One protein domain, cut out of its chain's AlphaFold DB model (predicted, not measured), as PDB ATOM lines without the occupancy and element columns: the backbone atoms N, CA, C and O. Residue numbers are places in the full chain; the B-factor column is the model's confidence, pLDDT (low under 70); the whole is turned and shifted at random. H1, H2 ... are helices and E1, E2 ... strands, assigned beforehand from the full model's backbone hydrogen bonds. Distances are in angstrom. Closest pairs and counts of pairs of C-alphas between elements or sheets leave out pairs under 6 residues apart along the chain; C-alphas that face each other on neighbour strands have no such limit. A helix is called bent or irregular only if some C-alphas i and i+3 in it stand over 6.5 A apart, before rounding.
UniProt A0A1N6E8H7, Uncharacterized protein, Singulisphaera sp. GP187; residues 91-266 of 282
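This is residues 91 to 266 of the 282 residues of an uncharacterized protein of Singulisphaera sp. GP187 (UniProt A0A1N6E8H7). This is a pile of mostly crossed helices built up along its longest axis, with H1 at one end, the helical hairpin H2 and H3 next to it, then H4 and H5, and H6 and H7 beyond them. At the other end lie the short helices H8 and H9 and a small two-stranded sheet, E1 and E2, with the long loop of residues 226 to 240 between E1 and H8; H8 packs on H6 only loosely, and E2 is beside the last part of H7. The printed part has 176 residues, with nine named helices and two named strands in the order H1 to H7, E1, H8, H9, E2; the sheet, E1 - E2, is antiparallel, and the class is mostly helix. The whole is compact, with a radius of gyration of the C-alphas of 15.4 A, and rounded, spanning 44 by 38 by 30 A.

Find C-alpha 92 at (18.840, -40.324, 46.716), where H1 begins; it covers residues 92 to 100 and runs 12.6 A. H2, residues 114 to 129, runs 21.9 A, and H3 follows at residues 132 to 139. Next look for H4 at residues 153 to 160 and H5 at residues 169 to 177. H6 starts at C-alpha 181, at (-3.385, -50.376, 59.542), and reaches residue 194 after 19.9 A. H7, residues 205 to 222, is the longest helix at 25.2 A; it has a kink of 38 degrees near residue 216 and is irregular, with C-alphas 218 and 221 7.8 A apart. E1 is residues 223 to 225, H8 residues 241 to 247 and H9 residues 249 to 252. E2 covers residues 263 to 265 and ends at C-alpha 265, at (-11.872, -39.271, 29.835).

Start at H1, which touches H3 at a steep tilt of 44 degrees, the C-alphas of Ala 99 and Leu 138 being closest at 4.6 A. H1 also touches H2, with the C-alphas of Leu 95 and Met 122 closest at 6.3 A. H2 and H3 form a helical hairpin at a shallow tilt of 22 degrees; their closest C-alphas, Leu 126 and Leu 135, are 5.8 A apart. H3 touches H5, where the C-alphas of Val 136 and Ala 174 are closest at 4.7 A. H5 and H6 make a second helical hairpin, at 24 degrees, closest at the C-alphas of Tyr 175 and Arg 184, 6.0 A apart. H6 is the hub and touches four helices. Look at its residues 190 to 194, which alone touch H4; the closest C-alphas, Glu 154 and Ser 190, are 5.7 A apart. H7 touches H5 with residues 209 to 213 alone, opposite ways at a shallow tilt of 22 degrees, and the C-alphas of Gly 172 and Met 213 are closest at 6.4 A. H7 also touches H6, with the C-alphas of Val 188 and Asp 205 closest at 6.6 A. H6 and H8 only just touch, with 3 pairs of C-alphas within 8 A, Ala 189 and Glu 246 closest at 7.1 A. H9 is close to H6 but not clearly touching it, the closest C-alphas being Arg 192 and Phe 252, 6.9 A apart. E1 and E2 are antiparallel neighbours, and N 224 and O 264 lie 2.8 A apart, within hydrogen-bond range. Every O i to N i+4 pair is within hydrogen-bond range in H1 to H6 and H8, and 12 of 14 are in H7; H9 is too short for such a pair.

The two C-alphas farthest apart, those of Ser 91 and Pro 257, are 45.0 A apart. The printed part has no cut. The links H1 to H2, H3 to H4 and E1 to H8 are long. Watch the pLDDT column: residue 149 and residues 230 to 260 are under 70, and the mean of the printed part is 84.6.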
ATOM      1  N   SER A  91      21.283 -37.692  50.108       93.19
ATOM      2  CA  SER A  91      21.373 -38.251  48.755       93.19
ATOM      3  C   SER A  91      20.162 -39.131  48.440       93.19
ATOM      4  O   SER A  91      19.548 -39.670  49.361       93.19
ATOM      5  N   ASP A  92      19.887 -39.386  47.159       92.06
ATOM      6  CA  ASP A  92      18.840 -40.324  46.716       92.06
ATOM      7  C   ASP A  92      18.965 -41.700  47.384       92.06
ATOM      8  O   ASP A  92      17.975 -42.307  47.798       92.06
ATOM      9  N   GLN A  93      20.203 -42.182  47.555       93.38
ATOM     10  CA  GLN A  93      20.456 -43.436  48.257       93.38
ATOM     11  C   GLN A  93      20.016 -43.348  49.726       93.38
ATOM     12  O   GLN A  93      19.373 -44.277  50.215       93.38
ATOM     13  N   ASN A  94      20.298 -42.238  50.417       94.62
ATOM     14  CA  ASN A  94      19.841 -42.048  51.794       94.62
ATOM     15  C   ASN A  94      18.314 -41.970  51.880       94.62
ATOM     16  O   ASN A  94      17.741 -42.538  52.803       94.62
ATOM     17  N   LEU A  95      17.642 -41.335  50.916       95.12
ATOM     18  CA  LEU A  95      16.175 -41.306  50.874       95.12
ATOM     19  C   LEU A  95      15.596 -42.717  50.720       95.12
ATOM     20  O   LEU A  95      14.665 -43.092  51.433       95.12
ATOM     21  N   CYS A  96      16.187 -43.538  49.853       95.19
ATOM     22  CA  CYS A  96      15.812 -44.942  49.724       95.19
ATOM     23  C   CYS A  96      16.050 -45.745  51.012       95.19
ATOM     24  O   CYS A  96      15.178 -46.514  51.413       95.19
ATOM     25  N   GLU A  97      17.197 -45.567  51.671       94.50
ATOM     26  CA  GLU A  97      17.520 -46.220  52.950       94.50
ATOM     27  C   GLU A  97      16.520 -45.830  54.051       94.50
ATOM     28  O   GLU A  97      15.990 -46.697  54.751       94.50
ATOM     29  N   LEU A  98      16.179 -44.543  54.150       95.75
ATOM     30  CA  LEU A  98      15.199 -44.028  55.108       95.75
ATOM     31  C   LEU A  98      13.786 -44.556  54.836       95.75
ATOM     32  O   LEU A  98      13.078 -44.901  55.784       95.75
ATOM     33  N   ALA A  99      13.390 -44.678  53.564       95.12
ATOM     34  CA  ALA A  99      12.090 -45.221  53.163       95.12
ATOM     35  C   ALA A  99      11.933 -46.695  53.567       95.12
ATOM     36  O   ALA A  99      10.881 -47.138  54.043       95.12
ATOM     37  N   VAL A 100      13.008 -47.474  53.438       93.50
ATOM     38  CA  VAL A 100      13.010 -48.889  53.824       93.50
ATOM     39  C   VAL A 100      13.365 -49.119  55.296       93.50
ATOM     40  O   VAL A 100      13.199 -50.246  55.769       93.50
ATOM     41  N   SER A 101      13.710 -48.079  56.061       93.56
ATOM     42  CA  SER A 101      14.010 -48.203  57.492       93.56
ATOM     43  C   SER A 101      12.791 -48.698  58.293       93.56
ATOM     44  O   SER A 101      11.660 -48.258  58.050       93.56
ATOM     45  N   PRO A 102      12.968 -49.633  59.244       90.31
ATOM     46  CA  PRO A 102      11.912 -50.027  60.177       90.31
ATOM     47  C   PRO A 102      11.604 -48.934  61.211       90.31
ATOM     48  O   PRO A 102      10.553 -48.979  61.840       90.31
ATOM     49  N   LYS A 103      12.495 -47.946  61.366       92.25
ATOM     50  CA  LYS A 103      12.371 -46.851  62.338       92.25
ATOM     51  C   LYS A 103      11.677 -45.607  61.790       92.25
ATOM     52  O   LYS A 103      11.739 -44.546  62.399       92.25
ATOM     53  N   LEU A 104      11.049 -45.729  60.625       91.19
ATOM     54  CA  LEU A 104      10.284 -44.655  60.012       91.19
ATOM     55  C   LEU A 104       9.206 -44.159  61.007       91.19
ATOM     56  O   LEU A 104       8.341 -44.961  61.399       91.19
ATOM     57  N   PRO A 105       9.249 -42.881  61.437       89.44
ATOM     58  CA  PRO A 105       8.314 -42.351  62.426       89.44
ATOM     59  C   PRO A 105       6.855 -42.512  61.968       89.44
ATOM     60  O   PRO A 105       6.593 -42.614  60.764       89.44
ATOM     61  N   PRO A 106       5.889 -42.612  62.901       88.12
ATOM     62  CA  PRO A 106       4.466 -42.586  62.558       88.12
ATOM     63  C   PRO A 106       4.122 -41.296  61.808       88.12
ATOM     64  O   PRO A 106       4.816 -40.292  61.965       88.12
ATOM     65  N   VAL A 107       3.060 -41.325  60.995       82.44
ATOM     66  CA  VAL A 107       2.521 -40.086  60.420       82.44
ATOM     67  C   VAL A 107       1.922 -39.302  61.588       82.44
ATOM     68  O   VAL A 107       1.014 -39.823  62.236       82.44
ATOM     69  N   PRO A 108       2.456 -38.123  61.918       77.69
ATOM     70  CA  PRO A 108       1.921 -37.319  63.004       77.69
ATOM     71  C   PRO A 108       0.593 -36.693  62.576       77.69
ATOM     72  O   PRO A 108       0.373 -36.434  61.393       77.69
ATOM     73  N   GLU A 109      -0.289 -36.457  63.546       74.75
ATOM     74  CA  GLU A 109      -1.552 -35.742  63.314       74.75
ATOM     75  C   GLU A 109      -1.293 -34.280  62.924       74.75
ATOM     76  O   GLU A 109      -2.009 -33.712  62.099       74.75
ATOM     77  N   ASP A 110      -0.230 -33.694  63.483       78.88
ATOM     78  CA  ASP A 110       0.228 -32.348  63.168       78.88
ATOM     79  C   ASP A 110       1.149 -32.339  61.936       78.88
ATOM     80  O   ASP A 110       2.202 -32.992  61.890       78.88
ATOM     81  N   GLN A 111       0.747 -31.553  60.936       79.12
ATOM     82  CA  GLN A 111       1.490 -31.357  59.694       79.12
ATOM     83  C   GLN A 111       2.762 -30.517  59.905       79.12
ATOM     84  O   GLN A 111       3.684 -30.609  59.097       79.12
ATOM     85  N   ASN A 112       2.869 -29.779  61.015       80.31
ATOM     86  CA  ASN A 112       3.993 -28.890  61.324       80.31
ATOM     87  C   ASN A 112       5.129 -29.596  62.081       80.31
ATOM     88  O   ASN A 112       5.805 -29.022  62.931       80.31
ATOM     89  N   THR A 113       5.360 -30.873  61.782       90.69
ATOM     90  CA  THR A 113       6.407 -31.669  62.431       90.69
ATOM     91  C   THR A 113       7.515 -32.038  61.454       90.69
ATOM     92  O   THR A 113       7.292 -32.264  60.263       90.69
ATOM     93  N   PHE A 114       8.725 -32.212  61.989       93.75
ATOM     94  CA  PHE A 114       9.888 -32.634  61.208       93.75
ATOM     95  C   PHE A 114       9.637 -33.939  60.441       93.75
ATOM     96  O   PHE A 114       9.998 -34.064  59.271       93.75
ATOM     97  N   ALA A 115       9.004 -34.914  61.100       93.38
ATOM     98  CA  ALA A 115       8.698 -36.210  60.507       93.38
ATOM     99  C   ALA A 115       7.750 -36.079  59.308       93.38
ATOM    100  O   ALA A 115       7.974 -36.734  58.289       93.38
ATOM    101  N   TYR A 116       6.730 -35.219  59.404       92.31
ATOM    102  CA  TYR A 116       5.816 -34.959  58.297       92.31
ATOM    103  C   TYR A 116       6.519 -34.240  57.145       92.31
ATOM    104  O   TYR A 116       6.462 -34.724  56.016       92.31
ATOM    105  N   ALA A 117       7.260 -33.163  57.431       93.69
ATOM    106  CA  ALA A 117       8.021 -32.420  56.425       93.69
ATOM    107  C   ALA A 117       9.005 -33.328  55.661       93.69
ATOM    108  O   ALA A 117       9.057 -33.313  54.427       93.69
ATOM    109  N   MET A 118       9.737 -34.183  56.384       95.44
ATOM    110  CA  MET A 118      10.645 -35.164  55.788       95.44
ATOM    111  C   MET A 118       9.890 -36.206  54.955       95.44
ATOM    112  O   MET A 118      10.305 -36.516  53.841       95.44
ATOM    113  N   LEU A 119       8.770 -36.738  55.457       95.00
ATOM    114  CA  LEU A 119       7.949 -37.708  54.728       95.00
ATOM    115  C   LEU A 119       7.431 -37.123  53.409       95.00
ATOM    116  O   LEU A 119       7.549 -37.770  52.366       95.00
ATOM    117  N   THR A 120       6.899 -35.898  53.429       94.56
ATOM    118  CA  THR A 120       6.415 -35.231  52.215       94.56
ATOM    119  C   THR A 120       7.551 -34.952  51.240       94.56
ATOM    120  O   THR A 120       7.399 -35.212  50.047       94.56
ATOM    121  N   PHE A 121       8.714 -34.516  51.733       95.88
ATOM    122  CA  PHE A 121       9.904 -34.326  50.907       95.88
ATOM    123  C   PHE A 121      10.349 -35.631  50.237       95.88
ATOM    124  O   PHE A 121      10.571 -35.663  49.029       95.88
ATOM    125  N   MET A 122      10.417 -36.731  50.992       96.94
ATOM    126  CA  MET A 122      10.794 -38.040  50.459       96.94
ATOM    127  C   MET A 122       9.832 -38.512  49.367       96.94
ATOM    128  O   MET A 122      10.291 -39.025  48.348       96.94
ATOM    129  N   VAL A 123       8.516 -38.333  49.539       96.88
ATOM    130  CA  VAL A 123       7.546 -38.659  48.480       96.88
ATOM    131  C   VAL A 123       7.838 -37.842  47.224       96.88
ATOM    132  O   VAL A 123       7.955 -38.426  46.147       96.88
ATOM    133  N   LYS A 124       8.022 -36.523  47.352       95.81
ATOM    134  CA  LYS A 124       8.307 -35.638  46.215       95.81
ATOM    135  C   LYS A 124       9.567 -36.053  45.465       95.81
ATOM    136  O   LYS A 124       9.512 -36.276  44.260       95.81
ATOM    137  N   GLU A 125      10.678 -36.211  46.173       96.81
ATOM    138  CA  GLU A 125      11.955 -36.586  45.561       96.81
ATOM    139  C   GLU A 125      11.901 -37.979  44.931       96.81
ATOM    140  O   GLU A 125      12.432 -38.191  43.845       96.81
ATOM    141  N   LEU A 126      11.227 -38.953  45.552       97.31
ATOM    142  CA  LEU A 126      11.107 -40.298  44.980       97.31
ATOM    143  C   LEU A 126      10.199 -40.333  43.745       97.31
ATOM    144  O   LEU A 126      10.458 -41.103  42.818       97.31
ATOM    145  N   VAL A 127       9.169 -39.489  43.695       96.69
ATOM    146  CA  VAL A 127       8.350 -39.285  42.493       96.69
ATOM    147  C   VAL A 127       9.187 -38.632  41.390       96.69
ATOM    148  O   VAL A 127       9.293 -39.178  40.290       96.69
ATOM    149  N   GLN A 128       9.874 -37.534  41.711       95.00
ATOM    150  CA  GLN A 128      10.695 -36.763  40.775       95.00
ATOM    151  C   GLN A 128      11.970 -37.479  40.324       95.00
ATOM    152  O   GLN A 128      12.510 -37.148  39.276       95.00
ATOM    153  N   SER A 129      12.487 -38.450  41.073       95.12
ATOM    154  CA  SER A 129      13.642 -39.269  40.672       95.12
ATOM    155  C   SER A 129      13.238 -40.554  39.942       95.12
ATOM    156  O   SER A 129      14.094 -41.235  39.383       95.12
ATOM    157  N   GLY A 130      11.946 -40.902  39.920       96.31
ATOM    158  CA  GLY A 130      11.479 -42.188  39.396       96.31
ATOM    159  C   GLY A 130      11.788 -43.375  40.323       96.31
ATOM    160  O   GLY A 130      11.783 -44.527  39.885       96.31
ATOM    161  N   GLY A 131      12.045 -43.121  41.611       96.00
ATOM    162  CA  GLY A 131      12.403 -44.091  42.649       96.00
ATOM    163  C   GLY A 131      11.262 -45.020  43.085       96.00
ATOM    164  O   GLY A 131      11.027 -45.191  44.282       96.00
ATOM    165  N   ARG A 132      10.563 -45.659  42.133       97.12
ATOM    166  CA  ARG A 132       9.329 -46.443  42.346       97.12
ATOM    167  C   ARG A 132       9.421 -47.420  43.514       97.12
ATOM    168  O   ARG A 132       8.536 -47.435  44.359       97.12
ATOM    169  N   ARG A 133      10.478 -48.239  43.571       97.44
ATOM    170  CA  ARG A 133      10.629 -49.266  44.617       97.44
ATOM    171  C   ARG A 133      10.661 -48.642  46.013       97.44
ATOM    172  O   ARG A 133       9.958 -49.101  46.902       97.44
ATOM    173  N   CYS A 134      11.464 -47.595  46.189       97.56
ATOM    174  CA  CYS A 134      11.584 -46.912  47.473       97.56
ATOM    175  C   CYS A 134      10.290 -46.165  47.821       97.56
ATOM    176  O   CYS A 134       9.897 -46.149  48.981       97.56
ATOM    177  N   LEU A 135       9.593 -45.618  46.822       98.12
ATOM    178  CA  LEU A 135       8.304 -44.956  47.007       98.12
ATOM    179  C   LEU A 135       7.207 -45.927  47.459       98.12
ATOM    180  O   LEU A 135       6.489 -45.635  48.408       98.12
ATOM    181  N   VAL A 136       7.102 -47.101  46.827       98.38
ATOM    182  CA  VAL A 136       6.182 -48.170  47.252       98.38
ATOM    183  C   VAL A 136       6.473 -48.579  48.695       98.38
ATOM    184  O   VAL A 136       5.549 -48.709  49.494       98.38
ATOM    185  N   ASP A 137       7.750 -48.737  49.046       97.88
ATOM    186  CA  ASP A 137       8.163 -49.142  50.392       97.88
ATOM    187  C   ASP A 137       7.871 -48.071  51.445       97.88
ATOM    188  O   ASP A 137       7.452 -48.410  52.554       97.88
ATOM    189  N   LEU A 138       8.045 -46.796  51.084       97.81
ATOM    190  CA  LEU A 138       7.684 -45.653  51.914       97.81
ATOM    191  C   LEU A 138       6.176 -45.637  52.171       97.81
ATOM    192  O   LEU A 138       5.748 -45.715  53.321       97.81
ATOM    193  N   LEU A 139       5.372 -45.619  51.103       97.88
ATOM    194  CA  LEU A 139       3.916 -45.498  51.183       97.88
ATOM    195  C   LEU A 139       3.259 -46.707  51.863       97.88
ATOM    196  O   LEU A 139       2.306 -46.537  52.619       97.88
ATOM    197  N   ALA A 140       3.798 -47.916  51.673       97.69
ATOM    198  CA  ALA A 140       3.325 -49.130  52.347       97.69
ATOM    199  C   ALA A 140       3.521 -49.096  53.872       97.69
ATOM    200  O   ALA A 140       2.891 -49.868  54.596       97.69
ATOM    201  N   LYS A 141       4.415 -48.239  54.373       96.56
ATOM    202  CA  LYS A 141       4.635 -48.050  55.810       96.56
ATOM    203  C   LYS A 141       3.964 -46.795  56.328       96.56
ATOM    204  O   LYS A 141       3.415 -46.827  57.426       96.56
ATOM    205  N   ARG A 142       4.057 -45.700  55.574       95.12
ATOM    206  CA  ARG A 142       3.536 -44.372  55.897       95.12
ATOM    207  C   ARG A 142       3.072 -43.718  54.605       95.12
ATOM    208  O   ARG A 142       3.878 -43.252  53.804       95.12
ATOM    209  N   CYS A 143       1.764 -43.687  54.414       94.25
ATOM    210  CA  CYS A 143       1.161 -42.939  53.328       94.25
ATOM    211  C   CYS A 143       0.711 -41.588  53.885       94.25
ATOM    212  O   CYS A 143      -0.227 -41.568  54.685       94.25
ATOM    213  N   PRO A 144       1.356 -40.471  53.513       91.75
ATOM    214  CA  PRO A 144       0.807 -39.172  53.850       91.75
ATOM    215  C   PRO A 144      -0.486 -38.972  53.048       91.75
ATOM    216  O   PRO A 144      -0.531 -39.251  51.850       91.75
ATOM    217  N   GLY A 145      -1.552 -38.502  53.698       84.75
ATOM    218  CA  GLY A 145      -2.787 -38.149  52.990       84.75
ATOM    219  C   GLY A 145      -2.596 -36.940  52.067       84.75
ATOM    220  O   GLY A 145      -3.255 -36.840  51.030       84.75
ATOM    221  N   ARG A 146      -1.664 -36.047  52.429       86.44
ATOM    222  CA  ARG A 146      -1.348 -34.797  51.736       86.44
ATOM    223  C   ARG A 146       0.162 -34.585  51.618       86.44
ATOM    224  O   ARG A 146       0.934 -35.006  52.469       86.44
ATOM    225  N   ILE A 147       0.566 -33.890  50.569       88.00
ATOM    226  CA  ILE A 147       1.914 -33.431  50.268       88.00
ATOM    227  C   ILE A 147       1.867 -31.902  50.315       88.00
ATOM    228  O   ILE A 147       1.043 -31.285  49.645       88.00
ATOM    229  N   HIS A 148       2.718 -31.289  51.145       71.56
ATOM    230  CA  HIS A 148       2.830 -29.825  51.275       71.56
ATOM    231  C   HIS A 148       1.510 -29.112  51.636       71.56
ATOM    232  O   HIS A 148       1.205 -28.028  51.146       71.56
ATOM    233  N   GLY A 149       0.708 -29.738  52.503       68.81
ATOM    234  CA  GLY A 149      -0.530 -29.173  53.050       68.81
ATOM    235  C   GLY A 149      -1.706 -29.113  52.072       68.81
ATOM    236  O   GLY A 149      -2.854 -29.101  52.511       68.81
ATOM    237  N   SER A 150      -1.454 -29.155  50.760       74.50
ATOM    238  CA  SER A 150      -2.485 -28.943  49.748       74.50
ATOM    239  C   SER A 150      -2.741 -30.130  48.834       74.50
ATOM    240  O   SER A 150      -3.892 -30.483  48.609       74.50
ATOM    241  N   GLU A 151      -1.717 -30.794  48.318       87.06
ATOM    242  CA  GLU A 151      -1.910 -31.797  47.272       87.06
ATOM    243  C   GLU A 151      -2.136 -33.173  47.881       87.06
ATOM    244  O   GLU A 151      -1.354 -33.628  48.707       87.06
ATOM    245  N   THR A 152      -3.186 -33.886  47.486       90.19
ATOM    246  CA  THR A 152      -3.327 -35.277  47.925       90.19
ATOM    247  C   THR A 152      -2.286 -36.158  47.234       90.19
ATOM    248  O   THR A 152      -1.858 -35.874  46.114       90.19
ATOM    249  N   VAL A 153      -1.856 -37.243  47.882       93.12
ATOM    250  CA  VAL A 153      -0.803 -38.113  47.323       93.12
ATOM    251  C   VAL A 153      -1.188 -38.702  45.959       93.12
ATOM    252  O   VAL A 153      -0.342 -38.808  45.075       93.12
ATOM    253  N   GLU A 154      -2.462 -39.036  45.739       93.81
ATOM    254  CA  GLU A 154      -2.948 -39.520  44.446       93.81
ATOM    255  C   GLU A 154      -2.894 -38.451  43.350       93.81
ATOM    256  O   GLU A 154      -2.519 -38.768  42.221       93.81
ATOM    257  N   PHE A 155      -3.202 -37.193  43.680       92.38
ATOM    258  CA  PHE A 155      -3.070 -36.074  42.749       92.38
ATOM    259  C   PHE A 155      -1.598 -35.834  42.416       92.38
ATOM    260  O   PHE A 155      -1.239 -35.759  41.242       92.38
ATOM    261  N   TYR A 156      -0.737 -35.820  43.437       93.81
ATOM    262  CA  TYR A 156       0.698 -35.623  43.267       93.81
ATOM    263  C   TYR A 156       1.312 -36.681  42.341       93.81
ATOM    264  O   TYR A 156       2.054 -36.357  41.416       93.81
ATOM    265  N   LEU A 157       0.953 -37.955  42.538       95.19
ATOM    266  CA  LEU A 157       1.372 -39.052  41.664       95.19
ATOM    267  C   LEU A 157       0.852 -38.882  40.234       95.19
ATOM    268  O   LEU A 157       1.594 -39.121  39.285       95.19
ATOM    269  N   ALA A 158      -0.415 -38.500  40.071       92.94
ATOM    270  CA  ALA A 158      -1.016 -38.318  38.756       92.94
ATOM    271  C   ALA A 158      -0.330 -37.197  37.962       92.94
ATOM    272  O   ALA A 158      -0.100 -37.350  36.764       92.94
ATOM    273  N   PHE A 159      -0.024 -36.085  38.634       91.88
ATOM    274  CA  PHE A 159       0.405 -34.843  38.001       91.88
ATOM    275  C   PHE A 159       1.930 -34.719  37.859       91.88
ATOM    276  O   PHE A 159       2.397 -34.238  36.834       91.88
ATOM    277  N   HIS A 160       2.704 -35.188  38.845       93.25
ATOM    278  CA  HIS A 160       4.174 -35.062  38.885       93.25
ATOM    279  C   HIS A 160       4.914 -36.388  38.652       93.25
ATOM    280  O   HIS A 160       6.133 -36.485  38.798       93.25
ATOM    281  N   GLY A 161       4.172 -37.458  38.365       93.00
ATOM    282  CA  GLY A 161       4.705 -38.807  38.241       93.00
ATOM    283  C   GLY A 161       5.306 -39.152  36.885       93.00
ATOM    284  O   GLY A 161       5.429 -40.343  36.611       93.00
ATOM    285  N   GLU A 162       5.673 -38.193  36.023       93.25
ATOM    286  CA  GLU A 162       6.079 -38.493  34.639       93.25
ATOM    287  C   GLU A 162       7.321 -39.391  34.531       93.25
ATOM    288  O   GLU A 162       7.496 -40.115  33.549       93.25
ATOM    289  N   ARG A 163       8.179 -39.389  35.557       95.00
ATOM    290  CA  ARG A 163       9.370 -40.251  35.626       95.00
ATOM    291  C   ARG A 163       9.085 -41.647  36.170       95.00
ATOM    292  O   ARG A 163       9.945 -42.524  36.101       95.00
ATOM    293  N   LEU A 164       7.890 -41.876  36.707       94.62
ATOM    294  CA  LEU A 164       7.438 -43.189  37.135       94.62
ATOM    295  C   LEU A 164       6.717 -43.873  35.974       94.62
ATOM    296  O   LEU A 164       5.785 -43.339  35.380       94.62
ATOM    297  N   LYS A 165       7.076 -45.128  35.702       92.19
ATOM    298  CA  LYS A 165       6.243 -45.977  34.849       92.19
ATOM    299  C   LYS A 165       4.932 -46.261  35.582       92.19
ATOM    300  O   LYS A 165       4.961 -46.972  36.582       92.19
ATOM    301  N   ASP A 166       3.816 -45.739  35.082       92.38
ATOM    302  CA  ASP A 166       2.474 -45.907  35.656       92.38
ATOM    303  C   ASP A 166       2.392 -45.452  37.136       92.38
ATOM    304  O   ASP A 166       2.328 -46.293  38.045       92.38
ATOM    305  N   PRO A 167       2.414 -44.133  37.408       93.94
ATOM    306  CA  PRO A 167       2.521 -43.595  38.767       93.94
ATOM    307  C   PRO A 167       1.350 -43.984  39.676       93.94
ATOM    308  O   PRO A 167       1.551 -44.266  40.850       93.94
ATOM    309  N   ILE A 168       0.135 -44.104  39.142       95.81
ATOM    310  CA  ILE A 168      -1.050 -44.467  39.939       95.81
ATOM    311  C   ILE A 168      -0.986 -45.905  40.458       95.81
ATOM    312  O   ILE A 168      -1.460 -46.192  41.556       95.81
ATOM    313  N   LEU A 169      -0.329 -46.809  39.721       97.00
ATOM    314  CA  LEU A 169      -0.155 -48.195  40.166       97.00
ATOM    315  C   LEU A 169       0.722 -48.312  41.420       97.00
ATOM    316  O   LEU A 169       0.667 -49.341  42.089       97.00
ATOM    317  N   VAL A 170       1.490 -47.271  41.764       98.12
ATOM    318  CA  VAL A 170       2.250 -47.212  43.021       98.12
ATOM    319  C   VAL A 170       1.324 -47.371  44.227       98.12
ATOM    320  O   VAL A 170       1.681 -48.084  45.158       98.12
ATOM    321  N   LEU A 171       0.124 -46.776  44.207       97.81
ATOM    322  CA  LEU A 171      -0.826 -46.870  45.323       97.81
ATOM    323  C   LEU A 171      -1.303 -48.312  45.541       97.81
ATOM    324  O   LEU A 171      -1.340 -48.788  46.674       97.81
ATOM    325  N   GLY A 172      -1.616 -49.032  44.459       97.75
ATOM    326  CA  GLY A 172      -2.013 -50.440  44.525       97.75
ATOM    327  C   GLY A 172      -0.882 -51.360  44.992       97.75
ATOM    328  O   GLY A 172      -1.104 -52.246  45.816       97.75
ATOM    329  N   GLU A 173       0.343 -51.130  44.512       98.50
ATOM    330  CA  GLU A 173       1.532 -51.875  44.949       98.50
ATOM    331  C   GLU A 173       1.851 -51.627  46.427       98.50
ATOM    332  O   GLU A 173       2.104 -52.574  47.176       98.50
ATOM    333  N   ALA A 174       1.782 -50.367  46.864       98.31
ATOM    334  CA  ALA A 174       1.956 -49.995  48.261       98.31
ATOM    335  C   ALA A 174       0.883 -50.646  49.141       98.31
ATOM    336  O   ALA A 174       1.214 -51.222  50.175       98.31
ATOM    337  N   TYR A 175      -0.383 -50.641  48.707       98.44
ATOM    338  CA  TYR A 175      -1.481 -51.284  49.432       98.44
ATOM    339  C   TYR A 175      -1.263 -52.791  49.592       98.44
ATOM    340  O   TYR A 175      -1.403 -53.317  50.695       98.44
ATOM    341  N   ALA A 176      -0.854 -53.484  48.525       97.94
ATOM    342  CA  ALA A 176      -0.580 -54.921  48.565       97.94
ATOM    343  C   ALA A 176       0.581 -55.283  49.511       97.94
ATOM    344  O   ALA A 176       0.570 -56.348  50.134       97.94
ATOM    345  N   LYS A 177       1.579 -54.399  49.640       97.81
ATOM    346  CA  LYS A 177       2.721 -54.575  50.550       97.81
ATOM    347  C   LYS A 177       2.425 -54.115  51.985       97.81
ATOM    348  O   LYS A 177       3.130 -54.519  52.912       97.81
ATOM    349  N   CYS A 178       1.403 -53.286  52.177       97.50
ATOM    350  CA  CYS A 178       1.111 -52.630  53.443       97.50
ATOM    351  C   CYS A 178       0.696 -53.624  54.539       97.50
ATOM    352  O   CYS A 178      -0.195 -54.459  54.370       97.50
ATOM    353  N   ARG A 179       1.338 -53.500  55.703       95.62
ATOM    354  CA  ARG A 179       0.997 -54.236  56.936       95.62
ATOM    355  C   ARG A 179       0.587 -53.314  58.085       95.62
ATOM    356  O   ARG A 179       0.198 -53.808  59.135       95.62
ATOM    357  N   VAL A 180       0.677 -52.000  57.883       94.69
ATOM    358  CA  VAL A 180       0.391 -50.972  58.887       94.69
ATOM    359  C   VAL A 180      -1.062 -50.512  58.707       94.69
ATOM    360  O   VAL A 180      -1.366 -49.979  57.639       94.69
ATOM    361  N   PRO A 181      -1.966 -50.714  59.684       94.00
ATOM    362  CA  PRO A 181      -3.385 -50.376  59.542       94.00
ATOM    363  C   PRO A 181      -3.637 -48.930  59.103       94.00
ATOM    364  O   PRO A 181      -4.418 -48.695  58.184       94.00
ATOM    365  N   GLU A 182      -2.916 -47.976  59.687       91.19
ATOM    366  CA  GLU A 182      -3.070 -46.544  59.425       91.19
ATOM    367  C   GLU A 182      -2.660 -46.202  57.987       91.19
ATOM    368  O   GLU A 182      -3.408 -45.567  57.245       91.19
ATOM    369  N   ALA A 183      -1.500 -46.698  57.542       94.06
ATOM    370  CA  ALA A 183      -1.054 -46.502  56.164       94.06
ATOM    371  C   ALA A 183      -1.971 -47.218  55.167       94.06
ATOM    372  O   ALA A 183      -2.218 -46.710  54.077       94.06
ATOM    373  N   ARG A 184      -2.503 -48.389  55.538       95.56
ATOM    374  CA  ARG A 184      -3.457 -49.134  54.714       95.56
ATOM    375  C   ARG A 184      -4.743 -48.340  54.510       95.56
ATOM    376  O   ARG A 184      -5.211 -48.260  53.378       95.56
ATOM    377  N   HIS A 185      -5.274 -47.747  55.574       92.31
ATOM    378  CA  HIS A 185      -6.450 -46.888  55.510       92.31
ATOM    379  C   HIS A 185      -6.196 -45.656  54.631       92.31
ATOM    380  O   HIS A 185      -6.950 -45.415  53.689       92.31
ATOM    381  N   ALA A 186      -5.081 -44.950  54.849       91.69
ATOM    382  CA  ALA A 186      -4.700 -43.789  54.043       91.69
ATOM    383  C   ALA A 186      -4.551 -44.130  52.547       91.69
ATOM    384  O   ALA A 186      -5.053 -43.401  51.692       91.69
ATOM    385  N   LEU A 187      -3.937 -45.273  52.219       95.94
ATOM    386  CA  LEU A 187      -3.810 -45.753  50.838       95.94
ATOM    387  C   LEU A 187      -5.172 -46.017  50.191       95.94
ATOM    388  O   LEU A 187      -5.395 -45.613  49.051       95.94
ATOM    389  N   VAL A 188      -6.095 -46.671  50.901       94.75
ATOM    390  CA  VAL A 188      -7.458 -46.902  50.393       94.75
ATOM    391  C   VAL A 188      -8.169 -45.582  50.172       94.75
ATOM    392  O   VAL A 188      -8.763 -45.399  49.114       94.75
ATOM    393  N   ALA A 189      -8.097 -44.662  51.135       89.88
ATOM    394  CA  ALA A 189      -8.715 -43.349  51.024       89.88
ATOM    395  C   ALA A 189      -8.186 -42.599  49.791       89.88
ATOM    396  O   ALA A 189      -8.975 -42.069  49.011       89.88
ATOM    397  N   SER A 190      -6.876 -42.643  49.541       91.44
ATOM    398  CA  SER A 190      -6.257 -42.096  48.330       91.44
ATOM    399  C   SER A 190      -6.768 -42.729  47.042       91.44
ATOM    400  O   SER A 190      -7.103 -42.013  46.098       91.44
ATOM    401  N   VAL A 191      -6.888 -44.058  46.989       93.62
ATOM    402  CA  VAL A 191      -7.466 -44.731  45.817       93.62
ATOM    403  C   VAL A 191      -8.941 -44.343  45.659       93.62
ATOM    404  O   VAL A 191      -9.365 -43.990  44.566       93.62
ATOM    405  N   ARG A 192      -9.736 -44.320  46.730       89.81
ATOM    406  CA  ARG A 192     -11.151 -43.926  46.655       89.81
ATOM    407  C   ARG A 192     -11.317 -42.499  46.139       89.81
ATOM    408  O   ARG A 192     -12.115 -42.278  45.234       89.81
ATOM    409  N   ARG A 193     -10.518 -41.552  46.637       86.56
ATOM    410  CA  ARG A 193     -10.516 -40.160  46.164       86.56
ATOM    411  C   ARG A 193     -10.082 -40.038  44.703       86.56
ATOM    412  O   ARG A 193     -10.705 -39.292  43.948       86.56
ATOM    413  N   GLY A 194      -9.058 -40.783  44.288       87.00
ATOM    414  CA  GLY A 194      -8.567 -40.763  42.910       87.00
ATOM    415  C   GLY A 194      -9.519 -41.409  41.897       87.00
ATOM    416  O   GLY A 194      -9.508 -41.045  40.725       87.00
ATOM    417  N   PHE A 195     -10.367 -42.342  42.332       88.25
ATOM    418  CA  PHE A 195     -11.311 -43.058  41.465       88.25
ATOM    419  C   PHE A 195     -12.786 -42.696  41.709       88.25
ATOM    420  O   PHE A 195     -13.683 -43.345  41.163       88.25
ATOM    421  N   ALA A 196     -13.051 -41.657  42.506       84.06
ATOM    422  CA  ALA A 196     -14.398 -41.188  42.811       84.06
ATOM    423  C   ALA A 196     -15.185 -40.879  41.526       84.06
ATOM    424  O   ALA A 196     -14.646 -40.307  40.579       84.06
ATOM    425  N   GLY A 197     -16.461 -41.276  41.478       80.06
ATOM    426  CA  GLY A 197     -17.340 -41.022  40.328       80.06
ATOM    427  C   GLY A 197     -17.135 -41.931  39.109       80.06
ATOM    428  O   GLY A 197     -17.879 -41.814  38.140       80.06
ATOM    429  N   LEU A 198     -16.187 -42.873  39.144       83.50
ATOM    430  CA  LEU A 198     -15.949 -43.819  38.041       83.50
ATOM    431  C   LEU A 198     -16.782 -45.109  38.143       83.50
ATOM    432  O   LEU A 198     -16.636 -46.006  37.313       83.50
ATOM    433  N   GLY A 199     -17.643 -45.221  39.160       85.50
ATOM    434  CA  GLY A 199     -18.534 -46.370  39.360       85.50
ATOM    435  C   GLY A 199     -17.821 -47.671  39.744       85.50
ATOM    436  O   GLY A 199     -18.417 -48.745  39.654       85.50
ATOM    437  N   ILE A 200     -16.553 -47.602  40.155       88.38
ATOM    438  CA  ILE A 200     -15.791 -48.759  40.632       88.38
ATOM    439  C   ILE A 200     -16.302 -49.144  42.019       88.38
ATOM    440  O   ILE A 200     -16.398 -48.303  42.906       88.38
ATOM    441  N   ARG A 201     -16.610 -50.428  42.214       90.94
ATOM    442  CA  ARG A 201     -17.153 -50.960  43.471       90.94
ATOM    443  C   ARG A 201     -16.288 -52.091  44.006       90.94
ATOM    444  O   ARG A 201     -15.609 -52.773  43.243       90.94
ATOM    445  N   GLY A 202     -16.364 -52.329  45.310       92.19
ATOM    446  CA  GLY A 202     -15.763 -53.485  45.970       92.19
ATOM    447  C   GLY A 202     -16.518 -53.814  47.251       92.19
ATOM    448  O   GLY A 202     -16.999 -52.910  47.928       92.19
ATOM    449  N   LYS A 203     -16.645 -55.107  47.569       92.69
ATOM    450  CA  LYS A 203     -17.302 -55.577  48.806       92.69
ATOM    451  C   LYS A 203     -16.522 -55.213  50.076       92.69
ATOM    452  O   LYS A 203     -17.086 -55.184  51.160       92.69
ATOM    453  N   ASP A 204     -15.226 -54.982  49.917       94.44
ATOM    454  CA  ASP A 204     -14.279 -54.571  50.940       94.44
ATOM    455  C   ASP A 204     -13.179 -53.720  50.281       94.44
ATOM    456  O   ASP A 204     -13.128 -53.577  49.053       94.44
ATOM    457  N   ASP A 205     -12.299 -53.150  51.101       94.75
ATOM    458  CA  ASP A 205     -11.224 -52.275  50.637       94.75
ATOM    459  C   ASP A 205     -10.218 -52.973  49.718       94.75
ATOM    460  O   ASP A 205      -9.700 -52.349  48.793       94.75
ATOM    461  N   ALA A 206      -9.936 -54.258  49.941       96.69
ATOM    462  CA  ALA A 206      -8.971 -54.986  49.126       96.69
ATOM    463  C   ALA A 206      -9.519 -55.216  47.714       96.69
ATOM    464  O   ALA A 206      -8.838 -54.920  46.733       96.69
ATOM    465  N   VAL A 207     -10.776 -55.657  47.620       96.81
ATOM    466  CA  VAL A 207     -11.481 -55.841  46.346       96.81
ATOM    467  C   VAL A 207     -11.677 -54.509  45.631       96.81
ATOM    468  O   VAL A 207     -11.524 -54.440  44.414       96.81
ATOM    469  N   PHE A 208     -11.986 -53.435  46.362       96.12
ATOM    470  CA  PHE A 208     -12.099 -52.105  45.769       96.12
ATOM    471  C   PHE A 208     -10.776 -51.656  45.133       96.12
ATOM    472  O   PHE A 208     -10.765 -51.264  43.965       96.12
ATOM    473  N   VAL A 209      -9.660 -51.744  45.869       97.19
ATOM    474  CA  VAL A 209      -8.336 -51.356  45.355       97.19
ATOM    475  C   VAL A 209      -7.953 -52.209  44.148       97.19
ATOM    476  O   VAL A 209      -7.494 -51.666  43.144       97.19
ATOM    477  N   GLU A 210      -8.180 -53.522  44.198       97.81
ATOM    478  CA  GLU A 210      -7.922 -54.411  43.063       97.81
ATOM    479  C   GLU A 210      -8.717 -53.994  41.817       97.81
ATOM    480  O   GLU A 210      -8.127 -53.778  40.753       97.81
ATOM    481  N   ASN A 211     -10.032 -53.802  41.956       97.38
ATOM    482  CA  ASN A 211     -10.905 -53.386  40.859       97.38
ATOM    483  C   ASN A 211     -10.486 -52.024  40.286       97.38
ATOM    484  O   ASN A 211     -10.459 -51.855  39.065       97.38
ATOM    485  N   ALA A 212     -10.098 -51.073  41.139       95.69
ATOM    486  CA  ALA A 212      -9.610 -49.765  40.709       95.69
ATOM    487  C   ALA A 212      -8.309 -49.866  39.901       95.69
ATOM    488  O   ALA A 212      -8.186 -49.259  38.835       95.69
ATOM    489  N   MET A 213      -7.350 -50.682  40.350       97.69
ATOM    490  CA  MET A 213      -6.088 -50.881  39.631       97.69
ATOM    491  C   MET A 213      -6.283 -51.615  38.298       97.69
ATOM    492  O   MET A 213      -5.610 -51.291  37.316       97.69
ATOM    493  N   GLN A 214      -7.196 -52.590  38.232       97.06
ATOM    494  CA  GLN A 214      -7.550 -53.269  36.980       97.06
ATOM    495  C   GLN A 214      -8.216 -52.309  35.989       97.06
ATOM    496  O   GLN A 214      -7.817 -52.252  34.823       97.06
ATOM    497  N   TRP A 215      -9.174 -51.508  36.463       94.94
ATOM    498  CA  TRP A 215      -9.823 -50.477  35.659       94.94
ATOM    499  C   TRP A 215      -8.802 -49.472  35.118       94.94
ATOM    500  O   TRP A 215      -8.772 -49.214  33.915       94.94
ATOM    501  N   TYR A 216      -7.889 -48.978  35.965       95.06
ATOM    502  CA  TYR A 216      -6.846 -48.040  35.547       95.06
ATOM    503  C   TYR A 216      -5.967 -48.621  34.444       95.06
ATOM    504  O   TYR A 216      -5.735 -47.967  33.432       95.06
ATOM    505  N   LYS A 217      -5.508 -49.870  34.590       95.12
ATOM    506  CA  LYS A 217      -4.680 -50.523  33.563       95.12
ATOM    507  C   LYS A 217      -5.373 -50.580  32.204       95.12
ATOM    508  O   LYS A 217      -4.692 -50.428  31.193       95.12
ATOM    509  N   LYS A 218      -6.690 -50.793  32.194       94.88
ATOM    510  CA  LYS A 218      -7.503 -50.844  30.977       94.88
ATOM    511  C   LYS A 218      -7.702 -49.459  30.357       94.88
ATOM    512  O   LYS A 218      -7.615 -49.325  29.143       94.88
ATOM    513  N   GLU A 219      -7.959 -48.441  31.176       92.38
ATOM    514  CA  GLU A 219      -8.428 -47.137  30.693       92.38
ATOM    515  C   GLU A 219      -7.328 -46.066  30.611       92.38
ATOM    516  O   GLU A 219      -7.548 -45.052  29.957       92.38
ATOM    517  N   LYS A 220      -6.142 -46.266  31.215       90.12
ATOM    518  CA  LYS A 220      -5.087 -45.235  31.371       90.12
ATOM    519  C   LYS A 220      -4.680 -44.507  30.086       90.12
ATOM    520  O   LYS A 220      -4.295 -43.348  30.162       90.12
ATOM    521  N   GLY A 221      -4.793 -45.145  28.920       87.88
ATOM    522  CA  GLY A 221      -4.516 -44.512  27.622       87.88
ATOM    523  C   GLY A 221      -5.528 -43.430  27.217       87.88
ATOM    524  O   GLY A 221      -5.282 -42.692  26.270       87.88
ATOM    525  N   HIS A 222      -6.651 -43.328  27.928       86.25
ATOM    526  CA  HIS A 222      -7.749 -42.397  27.670       86.25
ATOM    527  C   HIS A 222      -7.989 -41.419  28.824       86.25
ATOM    528  O   HIS A 222      -8.977 -40.685  28.792       86.25
ATOM    529  N   LEU A 223      -7.135 -41.418  29.851       85.31
ATOM    530  CA  LEU A 223      -7.312 -40.587  31.039       85.31
ATOM    531  C   LEU A 223      -6.460 -39.322  30.952       85.31
ATOM    532  O   LEU A 223      -5.293 -39.370  30.575       85.31
ATOM    533  N   VAL A 224      -7.048 -38.205  31.363       84.44
ATOM    534  CA  VAL A 224      -6.364 -36.935  31.610       84.44
ATOM    535  C   VAL A 224      -6.572 -36.571  33.067       84.44
ATOM    536  O   VAL A 224      -7.672 -36.732  33.600       84.44
ATOM    537  N   VAL A 225      -5.517 -36.086  33.716       84.06
ATOM    538  CA  VAL A 225      -5.609 -35.580  35.085       84.06
ATOM    539  C   VAL A 225      -6.438 -34.305  35.081       84.06
ATOM    540  O   VAL A 225      -6.191 -33.383  34.303       84.06
ATOM    541  N   ASN A 226      -7.442 -34.248  35.941       81.56
ATOM    542  CA  ASN A 226      -8.238 -33.057  36.118       81.56
ATOM    543  C   ASN A 226      -7.416 -31.984  36.838       81.56
ATOM    544  O   ASN A 226      -7.186 -32.079  38.039       81.56
ATOM    545  N   ALA A 227      -7.006 -30.940  36.117       76.56
ATOM    546  CA  ALA A 227      -6.289 -29.807  36.707       76.56
ATOM    547  C   ALA A 227      -7.129 -29.044  37.750       76.56
ATOM    548  O   ALA A 227      -6.569 -28.421  38.644       76.56
ATOM    549  N   SER A 228      -8.460 -29.127  37.663       71.44
ATOM    550  CA  SER A 228      -9.394 -28.542  38.632       71.44
ATOM    551  C   SER A 228      -9.702 -29.478  39.803       71.44
ATOM    552  O   SER A 228     -10.657 -29.234  40.537       71.44
ATOM    553  N   TYR A 229      -8.953 -30.577  39.960       73.00
ATOM    554  CA  TYR A 229      -9.151 -31.495  41.074       73.00
ATOM    555  C   TYR A 229      -8.987 -30.731  42.393       73.00
ATOM    556  O   TYR A 229      -7.949 -30.095  42.595       73.00
ATOM    557  N   PRO A 230      -9.993 -30.751  43.283       64.88
ATOM    558  CA  PRO A 230      -9.967 -29.936  44.483       64.88
ATOM    559  C   PRO A 230      -8.905 -30.478  45.439       64.88
ATOM    560  O   PRO A 230      -9.141 -31.401  46.215       64.88
ATOM    561  N   THR A 231      -7.721 -29.877  45.395       63.53
ATOM    562  CA  THR A 231      -6.629 -30.154  46.332       63.53
ATOM    563  C   THR A 231      -6.990 -29.635  47.731       63.53
ATOM    564  O   THR A 231      -6.635 -30.238  48.742       63.53
ATOM    565  N   ASN A 232      -7.824 -28.590  47.814       53.34
ATOM    566  CA  ASN A 232      -7.968 -27.782  49.024       53.34
ATOM    567  C   ASN A 232      -9.364 -27.261  49.360       53.34
ATOM    568  O   ASN A 232      -9.474 -26.329  50.152       53.34
ATOM    569  N   GLU A 233     -10.439 -27.811  48.806       48.88
ATOM    570  CA  GLU A 233     -11.759 -27.324  49.210       48.88
ATOM    571  C   GLU A 233     -12.038 -27.723  50.678       48.88
ATOM    572  O   GLU A 233     -12.387 -28.855  51.018       48.88
ATOM    573  N   THR A 234     -11.850 -26.773  51.590       47.38
ATOM    574  CA  THR A 234     -12.520 -26.772  52.884       47.38
ATOM    575  C   THR A 234     -13.998 -26.566  52.593       47.38
ATOM    576  O   THR A 234     -14.405 -25.548  52.031       47.38
ATOM    577  N   VAL A 235     -14.817 -27.555  52.935       44.50
ATOM    578  CA  VAL A 235     -16.273 -27.423  52.830       44.50
ATOM    579  C   VAL A 235     -16.707 -26.323  53.818       44.50
ATOM    580  O   VAL A 235     -16.075 -26.190  54.877       44.50
ATOM    581  N   PRO A 236     -17.751 -25.516  53.529       35.50
ATOM    582  CA  PRO A 236     -18.288 -24.573  54.508       35.50
ATOM    583  C   PRO A 236     -18.549 -25.286  55.844       35.50
ATOM    584  O   PRO A 236     -19.317 -26.244  55.892       35.50
ATOM    585  N   GLY A 237     -17.855 -24.859  56.905       45.66
ATOM    586  CA  GLY A 237     -17.821 -25.555  58.202       45.66
ATOM    587  C   GLY A 237     -16.433 -26.019  58.665       45.66
ATOM    588  O   GLY A 237     -16.328 -26.590  59.743       45.66
ATOM    589  N   GLY A 238     -15.369 -25.775  57.887       43.25
ATOM    590  CA  GLY A 238     -13.984 -26.047  58.307       43.25
ATOM    591  C   GLY A 238     -13.582 -27.523  58.253       43.25
ATOM    592  O   GLY A 238     -12.500 -27.880  58.704       43.25
ATOM    593  N   ILE A 239     -14.435 -28.376  57.684       45.19
ATOM    594  CA  ILE A 239     -14.149 -29.794  57.469       45.19
ATOM    595  C   ILE A 239     -13.371 -29.911  56.160       45.19
ATOM    596  O   ILE A 239     -13.839 -29.461  55.106       45.19
ATOM    597  N   SER A 240     -12.178 -30.502  56.215       51.97
ATOM    598  CA  SER A 240     -11.409 -30.769  55.005       51.97
ATOM    599  C   SER A 240     -12.173 -31.759  54.120       51.97
ATOM    600  O   SER A 240     -12.859 -32.662  54.608       51.97
ATOM    601  N   LEU A 241     -12.059 -31.633  52.798       52.09
ATOM    602  CA  LEU A 241     -12.607 -32.628  51.870       52.09
ATOM    603  C   LEU A 241     -12.079 -34.043  52.169       52.09
ATOM    604  O   LEU A 241     -12.802 -35.015  51.978       52.09
ATOM    605  N   THR A 242     -10.861 -34.144  52.709       53.59
ATOM    606  CA  THR A 242     -10.278 -35.391  53.227       53.59
ATOM    607  C   THR A 242     -11.113 -35.961  54.373       53.59
ATOM    608  O   THR A 242     -11.568 -37.097  54.277       53.59
ATOM    609  N   ASP A 243     -11.432 -35.141  55.377       53.34
ATOM    610  CA  ASP A 243     -12.224 -35.541  56.547       53.34
ATOM    611  C   ASP A 243     -13.664 -35.925  56.176       53.34
ATOM    612  O   ASP A 243     -14.269 -36.786  56.809       53.34
ATOM    613  N   SER A 244     -14.236 -35.280  55.153       56.16
ATOM    614  CA  SER A 244     -15.602 -35.566  54.681       56.16
ATOM    615  C   SER A 244     -15.700 -36.963  54.062       56.16
ATOM    616  O   SER A 244     -16.663 -37.686  54.300       56.16
ATOM    617  N   TYR A 245     -14.684 -37.348  53.289       58.34
ATOM    618  CA  TYR A 245     -14.598 -38.661  52.654       58.34
ATOM    619  C   TYR A 245     -14.249 -39.784  53.634       58.34
ATOM    620  O   TYR A 245     -14.671 -40.921  53.441       58.34
ATOM    621  N   GLU A 246     -13.488 -39.481  54.686       58.12
ATOM    622  CA  GLU A 246     -13.184 -40.442  55.751       58.12
ATOM    623  C   GLU A 246     -14.395 -40.697  56.660       58.12
ATOM    624  O   GLU A 246     -14.585 -41.816  57.133       58.12
ATOM    625  N   LYS A 247     -15.247 -39.683  56.870       60.22
ATOM    626  CA  LYS A 247     -16.424 -39.773  57.750       60.22
ATOM    627  C   LYS A 247     -17.671 -40.347  57.082       60.22
ATOM    628  O   LYS A 247     -18.497 -40.925  57.784       60.22
ATOM    629  N   ASP A 248     -17.820 -40.209  55.766       60.31
ATOM    630  CA  ASP A 248     -18.981 -40.723  55.034       60.31
ATOM    631  C   ASP A 248     -18.560 -41.407  53.717       60.31
ATOM    632  O   ASP A 248     -18.428 -40.767  52.669       60.31
ATOM    633  N   PRO A 249     -18.363 -42.739  53.748       55.41
ATOM    634  CA  PRO A 249     -17.996 -43.521  52.573       55.41
ATOM    635  C   PRO A 249     -19.056 -43.508  51.457       55.41
ATOM    636  O   PRO A 249     -18.726 -43.788  50.305       55.41
ATOM    637  N   GLY A 250     -20.320 -43.188  51.764       57.44
ATOM    638  CA  GLY A 250     -21.406 -43.152  50.779       57.44
ATOM    639  C   GLY A 250     -21.232 -42.040  49.738       57.44
ATOM    640  O   GLY A 250     -21.682 -42.175  48.598       57.44
ATOM    641  N   LEU A 251     -20.490 -40.982  50.085       57.97
ATOM    642  CA  LEU A 251     -20.128 -39.891  49.173       57.97
ATOM    643  C   LEU A 251     -19.218 -40.331  48.012       57.97
ATOM    644  O   LEU A 251     -19.123 -39.607  47.020       57.97
ATOM    645  N   PHE A 252     -18.558 -41.495  48.089       56.34
ATOM    646  CA  PHE A 252     -17.730 -42.007  46.986       56.34
ATOM    647  C   PHE A 252     -18.549 -42.618  45.847       56.34
ATOM    648  O   PHE A 252     -18.149 -42.520  44.683       56.34
ATOM    649  N   ASP A 253     -19.681 -43.239  46.178       55.22
ATOM    650  CA  ASP A 253     -20.568 -43.871  45.198       55.22
ATOM    651  C   ASP A 253     -21.415 -42.830  44.452       55.22
ATOM    652  O   ASP A 253     -21.803 -43.041  43.299       55.22
ATOM    653  N   HIS A 254     -21.650 -41.683  45.096       54.62
ATOM    654  CA  HIS A 254     -22.431 -40.565  44.578       54.62
ATOM    655  C   HIS A 254     -21.736 -39.230  44.890       54.62
ATOM    656  O   HIS A 254     -22.215 -38.476  45.743       54.62
ATOM    657  N   PRO A 255     -20.603 -38.913  44.232       54.72
ATOM    658  CA  PRO A 255     -19.962 -37.621  44.432       54.72
ATOM    659  C   PRO A 255     -20.939 -36.507  44.049       54.72
ATOM    660  O   PRO A 255     -21.636 -36.605  43.037       54.72
ATOM    661  N   SER A 256     -21.004 -35.448  44.865       50.28
ATOM    662  CA  SER A 256     -21.865 -34.296  44.578       50.28
ATOM    663  C   SER A 256     -21.638 -33.780  43.147       50.28
ATOM    664  O   SER A 256     -20.489 -33.737  42.705       50.28
ATOM    665  N   PRO A 257     -22.688 -33.309  42.441       43.50
ATOM    666  CA  PRO A 257     -22.607 -32.881  41.039       43.50
ATOM    667  C   PRO A 257     -21.565 -31.788  40.750       43.50
ATOM    668  O   PRO A 257     -21.185 -31.590  39.602       43.50
ATOM    669  N   SER A 258     -21.109 -31.067  41.778       48.34
ATOM    670  CA  SER A 258     -20.080 -30.027  41.688       48.34
ATOM    671  C   SER A 258     -18.639 -30.553  41.747       48.34
ATOM    672  O   SER A 258     -17.714 -29.751  41.684       48.34
ATOM    673  N   ARG A 259     -18.420 -31.865  41.919       59.56
ATOM    674  CA  ARG A 259     -17.092 -32.450  42.158       59.56
ATOM    675  C   ARG A 259     -16.657 -33.302  40.978       59.56
ATOM    676  O   ARG A 259     -17.107 -34.430  40.797       59.56
ATOM    677  N   GLU A 260     -15.763 -32.750  40.173       66.31
ATOM    678  CA  GLU A 260     -15.185 -33.474  39.050       66.31
ATOM    679  C   GLU A 260     -14.159 -34.529  39.526       66.31
ATOM    680  O   GLU A 260     -13.381 -34.266  40.447       66.31
ATOM    681  N   PRO A 261     -14.107 -35.716  38.891       76.25
ATOM    682  CA  PRO A 261     -13.170 -36.783  39.247       76.25
ATOM    683  C   PRO A 261     -11.708 -36.394  38.978       76.25
ATOM    684  O   PRO A 261     -11.433 -35.516  38.157       76.25
ATOM    685  N   LEU A 262     -10.757 -37.095  39.615       79.31
ATOM    686  CA  LEU A 262      -9.319 -36.927  39.345       79.31
ATOM    687  C   LEU A 262      -8.981 -37.222  37.882       79.31
ATOM    688  O   LEU A 262      -8.125 -36.560  37.306       79.31
ATOM    689  N   PHE A 263      -9.653 -38.201  37.273       82.56
ATOM    690  CA  PHE A 263      -9.470 -38.540  35.868       82.56
ATOM    691  C   PHE A 263     -10.675 -38.115  35.039       82.56
ATOM    692  O   PHE A 263     -11.798 -38.554  35.282       82.56
ATOM    693  N   LYS A 264     -10.420 -37.329  33.994       81.50
ATOM    694  CA  LYS A 264     -11.364 -37.062  32.909       81.50
ATOM    695  C   LYS A 264     -11.046 -37.988  31.741       81.50
ATOM    696  O   LYS A 264      -9.879 -38.175  31.398       81.50
ATOM    697  N   LYS A 265     -12.069 -38.568  31.110       75.50
ATOM    698  CA  LYS A 265     -11.872 -39.271  29.835       75.50
ATOM    699  C   LYS A 265     -11.568 -38.244  28.748       75.50
ATOM    700  O   LYS A 265     -12.267 -37.236  28.657       75.50
ATOM    701  N   MET A 266     -10.559 -38.503  27.917       73.62
ATOM    702  CA  MET A 266     -10.359 -37.737  26.690       73.62
ATOM    703  C   MET A 266     -11.638 -37.831  25.864       73.62
ATOM    704  O   MET A 266     -12.074 -38.929  25.517       73.62
TER     705      MET A 266